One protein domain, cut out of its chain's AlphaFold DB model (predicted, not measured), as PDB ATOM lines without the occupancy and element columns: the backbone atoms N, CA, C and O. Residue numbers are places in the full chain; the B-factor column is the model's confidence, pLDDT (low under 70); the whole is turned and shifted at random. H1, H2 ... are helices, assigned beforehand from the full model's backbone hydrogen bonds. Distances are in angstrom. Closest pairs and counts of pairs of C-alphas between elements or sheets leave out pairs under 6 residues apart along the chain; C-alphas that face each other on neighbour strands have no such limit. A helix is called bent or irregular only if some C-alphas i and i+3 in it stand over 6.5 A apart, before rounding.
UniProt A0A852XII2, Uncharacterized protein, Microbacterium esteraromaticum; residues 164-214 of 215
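What this domain is: This is residues 164 to 214 of the 215 residues of an uncharacterized protein of Microbacterium esteraromaticum (UniProt A0A852XII2). Three short helices stand at steep angles to one another, with H2 and residues 201 to 205 of H3 packed on the small H1, while a long loop, residues 171 to 183, leads from H1 to H2. The 51 printed residues, with H1, H2 and H3 in order and no named strand, are all helix in class and compact, with a radius of gyration of the C-alphas of 10.2 A and spans of 25 by 22 by 14 A.

Where its parts are: Find C-alpha 164 at (41.689, -26.931, -20.032); from there H1 runs to residue 170, 10.1 A. H2, residues 184 to 196, spans 16.8 A and is irregular, but only just: C-alphas 186 and 189 are 7.0 A apart. H3, residues 201 to 212, spans 16.2 A and ends at C-alpha 212, (37.344, -31.254, 1.164).

How they stand to each other: Look at Ala 166 and Pro 184, whose C-alphas, 5.1 A apart, are the closest where H1 and H2 touch, at a steep tilt of 63 degrees, opposite ways. H3 touches H1 with residues 201 to 205 alone, closest at the C-alphas of Val 169 and Gly 201, 5.0 A. H2 and H3 are close but not clearly touching, about perpendicular at 79 degrees. Every O i to N i+4 pair is within hydrogen-bond range in H1 and H3, and 5 of 9 in H2.

The domain as a whole: The printed part has no cut; the link H1 to H2 is long, H2 to H3 tight. Low confidence, pLDDT under 70, covers 20 residues, among them 173 to 182.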
ATOM      1  N   THR A 164      40.460 -26.150 -20.187       76.94
ATOM      2  CA  THR A 164      41.689 -26.931 -20.032       76.94
ATOM      3  C   THR A 164      41.891 -27.312 -18.573       76.94
ATOM      4  O   THR A 164      41.912 -28.498 -18.260       76.94
ATOM      5  N   LEU A 165      41.856 -26.333 -17.664       75.81
ATOM      6  CA  LEU A 165      41.961 -26.595 -16.229       75.81
ATOM      7  C   LEU A 165      40.833 -27.503 -15.696       75.81
ATOM      8  O   LEU A 165      41.077 -28.381 -14.877       75.81
ATOM      9  N   ALA A 166      39.607 -27.349 -16.202       73.44
ATOM     10  CA  ALA A 166      38.477 -28.214 -15.861       73.44
ATOM     11  C   ALA A 166      38.636 -29.658 -16.334       73.44
ATOM     12  O   ALA A 166      38.212 -30.574 -15.634       73.44
ATOM     13  N   ALA A 167      39.210 -29.867 -17.517       78.62
ATOM     14  CA  ALA A 167      39.490 -31.210 -18.001       78.62
ATOM     15  C   ALA A 167      40.576 -31.875 -17.141       78.62
ATOM     16  O   ALA A 167      40.409 -33.024 -16.746       78.62
ATOM     17  N   ASP A 168      41.625 -31.129 -16.789       77.69
ATOM     18  CA  ASP A 168      42.765 -31.642 -16.027       77.69
ATOM     19  C   ASP A 168      42.407 -31.966 -14.566       77.69
ATOM     20  O   ASP A 168      42.850 -32.981 -14.033       77.69
ATOM     21  N   VAL A 169      41.569 -31.144 -13.921       75.94
ATOM     22  CA  VAL A 169      41.088 -31.382 -12.546       75.94
ATOM     23  C   VAL A 169      40.141 -32.587 -12.488       75.94
ATOM     24  O   VAL A 169      40.254 -33.411 -11.584       75.94
ATOM     25  N   LEU A 170      39.239 -32.736 -13.466       73.44
ATOM     26  CA  LEU A 170      38.300 -33.869 -13.529       73.44
ATOM     27  C   LEU A 170      38.955 -35.183 -13.968       73.44
ATOM     28  O   LEU A 170      38.410 -36.252 -13.708       73.44
ATOM     29  N   ALA A 171      40.114 -35.113 -14.622       76.81
ATOM     30  CA  ALA A 171      40.920 -36.283 -14.945       76.81
ATOM     31  C   ALA A 171      41.635 -36.871 -13.711       76.81
ATOM     32  O   ALA A 171      42.168 -37.978 -13.788       76.81
ATOM     33  N   GLN A 172      41.649 -36.168 -12.569       76.56
ATOM     34  CA  GLN A 172      42.239 -36.688 -11.339       76.56
ATOM     35  C   GLN A 172      41.310 -37.676 -10.635       76.56
ATOM     36  O   GLN A 172      40.212 -37.331 -10.199       76.56
ATOM     37  N   GLN A 173      41.801 -38.900 -10.445       67.19
ATOM     38  CA  GLN A 173      41.038 -40.022  -9.891       67.19
ATOM     39  C   GLN A 173      40.489 -39.770  -8.472       67.19
ATOM     40  O   GLN A 173      39.461 -40.321  -8.094       67.19
ATOM     41  N   ALA A 174      41.145 -38.910  -7.689       61.88
ATOM     42  CA  ALA A 174      40.699 -38.553  -6.343       61.88
ATOM     43  C   ALA A 174      39.490 -37.593  -6.336       61.88
ATOM     44  O   ALA A 174      38.693 -37.616  -5.403       61.88
ATOM     45  N   LEU A 175      39.321 -36.775  -7.382       61.19
ATOM     46  CA  LEU A 175      38.207 -35.828  -7.521       61.19
ATOM     47  C   LEU A 175      37.098 -36.344  -8.442       61.19
ATOM     48  O   LEU A 175      35.974 -35.849  -8.380       61.19
ATOM     49  N   SER A 176      37.366 -37.367  -9.255       61.22
ATOM     50  CA  SER A 176      36.362 -37.959 -10.145       61.22
ATOM     51  C   SER A 176      35.155 -38.534  -9.395       61.22
ATOM     52  O   SER A 176      34.060 -38.546  -9.946       61.22
ATOM     53  N   ILE A 177      35.338 -38.967  -8.141       63.28
ATOM     54  CA  ILE A 177      34.259 -39.454  -7.263       63.28
ATOM     55  C   ILE A 177      33.389 -38.289  -6.761       63.28
ATOM     56  O   ILE A 177      32.169 -38.398  -6.711       63.28
ATOM     57  N   LEU A 178      34.002 -37.146  -6.429       60.25
ATOM     58  CA  LEU A 178      33.285 -35.961  -5.936       60.25
ATOM     59  C   LEU A 178      32.520 -35.224  -7.046       60.25
ATOM     60  O   LEU A 178      31.527 -34.552  -6.773       60.25
ATOM     61  N   PHE A 179      32.968 -35.355  -8.296       62.44
ATOM     62  CA  PHE A 179      32.388 -34.684  -9.462       62.44
ATOM     63  C   PHE A 179      31.764 -35.658 -10.475       62.44
ATOM     64  O   PHE A 179      31.670 -35.348 -11.668       62.44
ATOM     65  N   GLU A 180      31.328 -36.834 -10.018       65.69
ATOM     66  CA  GLU A 180      30.756 -37.863 -10.885       65.69
ATOM     67  C   GLU A 180      29.571 -37.312 -11.710       65.69
ATOM     68  O   GLU A 180      28.646 -36.682 -11.197       65.69
ATOM     69  N   GLY A 181      29.622 -37.503 -13.033       60.06
ATOM     70  CA  GLY A 181      28.590 -37.037 -13.970       60.06
ATOM     71  C   GLY A 181      28.699 -35.571 -14.420       60.06
ATOM     72  O   GLY A 181      27.938 -35.143 -15.297       60.06
ATOM     73  N   ILE A 182      29.652 -34.791 -13.901       62.88
ATOM     74  CA  ILE A 182      29.839 -33.384 -14.284       62.88
ATOM     75  C   ILE A 182      30.778 -33.275 -15.492       62.88
ATOM     76  O   ILE A 182      31.913 -33.742 -15.489       62.88
ATOM     77  N   ARG A 183      30.310 -32.619 -16.562       70.06
ATOM     78  CA  ARG A 183      31.117 -32.387 -17.771       70.06
ATOM     79  C   ARG A 183      32.093 -31.217 -17.565       70.06
ATOM     80  O   ARG A 183      31.669 -30.193 -17.024       70.06
ATOM     81  N   PRO A 184      33.325 -31.264 -18.119       62.97
ATOM     82  CA  PRO A 184      34.322 -30.194 -17.962       62.97
ATOM     83  C   PRO A 184      33.811 -28.802 -18.344       62.97
ATOM     84  O   PRO A 184      34.103 -27.807 -17.690       62.97
ATOM     85  N   GLY A 185      32.959 -28.726 -19.368       64.00
ATOM     86  CA  GLY A 185      32.366 -27.466 -19.816       64.00
ATOM     87  C   GLY A 185      31.428 -26.786 -18.810       64.00
ATOM     88  O   GLY A 185      31.123 -25.613 -19.015       64.00
ATOM     89  N   HIS A 186      30.965 -27.488 -17.768       65.25
ATOM     90  CA  HIS A 186      30.085 -26.942 -16.729       65.25
ATOM     91  C   HIS A 186      30.862 -26.242 -15.608       65.25
ATOM     92  O   HIS A 186      30.384 -25.234 -15.096       65.25
ATOM     93  N   ILE A 187      32.070 -26.717 -15.287       67.00
ATOM     94  CA  ILE A 187      32.941 -26.106 -14.267       67.00
ATOM     95  C   ILE A 187      34.035 -25.218 -14.873       67.00
ATOM     96  O   ILE A 187      34.662 -24.441 -14.163       67.00
ATOM     97  N   ALA A 188      34.224 -25.257 -16.198       71.00
ATOM     98  CA  ALA A 188      35.203 -24.434 -16.914       71.00
ATOM     99  C   ALA A 188      35.093 -22.940 -16.578       71.00
ATOM    100  O   ALA A 188      36.091 -22.294 -16.283       71.00
ATOM    101  N   ALA A 189      33.877 -22.391 -16.535       68.25
ATOM    102  CA  ALA A 189      33.686 -20.985 -16.186       68.25
ATOM    103  C   ALA A 189      34.053 -20.674 -14.720       68.25
ATOM    104  O   ALA A 189      34.501 -19.569 -14.432       68.25
ATOM    105  N   GLN A 190      33.893 -21.642 -13.811       70.25
ATOM    106  CA  GLN A 190      34.227 -21.507 -12.387       70.25
ATOM    107  C   GLN A 190      35.733 -21.650 -12.132       70.25
ATOM    108  O   GLN A 190      36.257 -21.036 -11.208       70.25
ATOM    109  N   LEU A 191      36.432 -22.418 -12.972       73.75
ATOM    110  CA  LEU A 191      37.878 -22.628 -12.894       73.75
ATOM    111  C   LEU A 191      38.687 -21.595 -13.696       73.75
ATOM    112  O   LEU A 191      39.891 -21.461 -13.492       73.75
ATOM    113  N   ALA A 192      38.033 -20.810 -14.556       72.88
ATOM    114  CA  ALA A 192      38.665 -19.757 -15.348       72.88
ATOM    115  C   ALA A 192      39.471 -18.717 -14.527       72.88
ATOM    116  O   ALA A 192      40.535 -18.319 -14.999       72.88
ATOM    117  N   PRO A 193      39.051 -18.283 -13.317       68.81
ATOM    118  CA  PRO A 193      39.847 -17.371 -12.490       68.81
ATOM    119  C   PRO A 193      41.137 -18.000 -11.950       68.81
ATOM    120  O   PRO A 193      42.156 -17.322 -11.865       68.81
ATOM    121  N   TYR A 194      41.118 -19.296 -11.624       74.06
ATOM    122  CA  TYR A 194      42.302 -20.023 -11.157       74.06
ATOM    123  C   TYR A 194      43.283 -20.255 -12.307       74.06
ATOM    124  O   TYR A 194      44.482 -20.047 -12.147       74.06
ATOM    125  N   GLU A 195      42.771 -20.571 -13.500       75.88
ATOM    126  CA  GLU A 195      43.584 -20.656 -14.719       75.88
ATOM    127  C   GLU A 195      44.245 -19.308 -15.046       75.88
ATOM    128  O   GLU A 195      45.437 -19.254 -15.343       75.88
ATOM    129  N   ALA A 196      43.505 -18.201 -14.914       72.25
ATOM    130  CA  ALA A 196      44.046 -16.850 -15.080       72.25
ATOM    131  C   ALA A 196      45.060 -16.469 -13.984       72.25
ATOM    132  O   ALA A 196      45.987 -15.706 -14.243       72.25
ATOM    133  N   GLY A 197      44.911 -17.027 -12.780       75.31
ATOM    134  CA  GLY A 197      45.857 -16.906 -11.670       75.31
ATOM    135  C   GLY A 197      47.096 -17.799 -11.794       75.31
ATOM    136  O   GLY A 197      47.888 -17.848 -10.858       75.31
ATOM    137  N   GLY A 198      47.264 -18.516 -12.912       75.81
ATOM    138  CA  GLY A 198      48.425 -19.367 -13.179       75.81
ATOM    139  C   GLY A 198      48.389 -20.733 -12.488       75.81
ATOM    140  O   GLY A 198      49.399 -21.437 -12.486       75.81
ATOM    141  N   TRP A 199      47.247 -21.123 -11.917       75.31
ATOM    142  CA  TRP A 199      47.100 -22.415 -11.256       75.31
ATOM    143  C   TRP A 199      47.135 -23.552 -12.270       75.31
ATOM    144  O   TRP A 199      46.476 -23.505 -13.312       75.31
ATOM    145  N   ARG A 200      47.881 -24.605 -11.937       81.44
ATOM    146  CA  ARG A 200      47.919 -25.841 -12.717       81.44
ATOM    147  C   ARG A 200      46.895 -26.828 -12.164       81.44
ATOM    148  O   ARG A 200      46.579 -26.808 -10.976       81.44
ATOM    149  N   GLY A 201      46.394 -27.716 -13.026       75.50
ATOM    150  CA  GLY A 201      45.321 -28.652 -12.665       75.50
ATOM    151  C   GLY A 201      45.649 -29.537 -11.463       75.50
ATOM    152  O   GLY A 201      44.767 -29.807 -10.657       75.50
ATOM    153  N   HIS A 202      46.917 -29.920 -11.292       77.38
ATOM    154  CA  HIS A 202      47.348 -30.737 -10.158       77.38
ATOM    155  C   HIS A 202      47.438 -29.975  -8.840       77.38
ATOM    156  O   HIS A 202      46.959 -30.482  -7.828       77.38
ATOM    157  N   ASP A 203      47.977 -28.758  -8.855       75.50
ATOM    158  CA  ASP A 203      48.097 -27.922  -7.658       75.50
ATOM    159  C   ASP A 203      46.715 -27.536  -7.119       75.50
ATOM    160  O   ASP A 203      46.456 -27.590  -5.917       75.50
ATOM    161  N   LEU A 204      45.793 -27.208  -8.030       76.56
ATOM    162  CA  LEU A 204      44.425 -26.861  -7.671       76.56
ATOM    163  C   LEU A 204      43.646 -28.071  -7.148       76.56
ATOM    164  O   LEU A 204      42.915 -27.955  -6.169       76.56
ATOM    165  N   ALA A 205      43.813 -29.237  -7.766       74.75
ATOM    166  CA  ALA A 205      43.148 -30.450  -7.317       74.75
ATOM    167  C   ALA A 205      43.641 -30.917  -5.936       74.75
ATOM    168  O   ALA A 205      42.825 -31.298  -5.099       74.75
ATOM    169  N   ALA A 206      44.944 -30.808  -5.656       74.31
ATOM    170  CA  ALA A 206      45.503 -31.093  -4.336       74.31
ATOM    171  C   ALA A 206      44.960 -30.134  -3.261       74.31
ATOM    172  O   ALA A 206      44.563 -30.580  -2.185       74.31
ATOM    173  N   ALA A 207      44.866 -28.834  -3.563       76.50
ATOM    174  CA  ALA A 207      44.286 -27.848  -2.650       76.50
ATOM    175  C   ALA A 207      42.795 -28.113  -2.367       76.50
ATOM    176  O   ALA A 207      42.360 -28.035  -1.219       76.50
ATOM    177  N   LEU A 208      42.020 -28.478  -3.395       72.94
ATOM    178  CA  LEU A 208      40.601 -28.821  -3.255       72.94
ATOM    179  C   LEU A 208      40.382 -30.098  -2.437       72.94
ATOM    180  O   LEU A 208      39.427 -30.163  -1.670       72.94
ATOM    181  N   LEU A 209      41.264 -31.091  -2.565       70.44
ATOM    182  CA  LEU A 209      41.215 -32.308  -1.751       70.44
ATOM    183  C   LEU A 209      41.510 -32.020  -0.277       70.44
ATOM    184  O   LEU A 209      40.780 -32.499   0.584       70.44
ATOM    185  N   VAL A 210      42.528 -31.203   0.015       73.56
ATOM    186  CA  VAL A 210      42.859 -30.800   1.393       73.56
ATOM    187  C   VAL A 210      41.690 -30.057   2.042       73.56
ATOM    188  O   VAL A 210      41.337 -30.354   3.183       73.56
ATOM    189  N   GLU A 211      41.041 -29.150   1.310       68.81
ATOM    190  CA  GLU A 211      39.878 -28.416   1.817       68.81
ATOM    191  C   GLU A 211      38.644 -29.322   1.982       68.81
ATOM    192  O   GLU A 211      37.934 -29.219   2.978       68.81
ATOM    193  N   ALA A 212      38.426 -30.273   1.066       64.00
ATOM    194  CA  ALA A 212      37.344 -31.254   1.164       64.00
ATOM    195  C   ALA A 212      37.506 -32.213   2.355       64.00
ATOM    196  O   ALA A 212      36.508 -32.650   2.912       64.00
ATOM    197  N   THR A 213      38.742 -32.520   2.767       64.38
ATOM    198  CA  THR A 213      39.024 -33.329   3.972       64.38
ATOM    199  C   THR A 213      38.951 -32.549   5.287       64.38
ATOM    200  O   THR A 213      39.087 -33.141   6.356       64.38
ATOM    201  N   ARG A 214      38.789 -31.221   5.225       59.62
ATOM    202  CA  ARG A 214      38.726 -30.333   6.395       59.62
ATOM    203  C   ARG A 214      37.292 -30.065   6.872       59.62
ATOM    204  O   ARG A 214      37.121 -29.530   7.968       59.62
TER     205      ARG A 214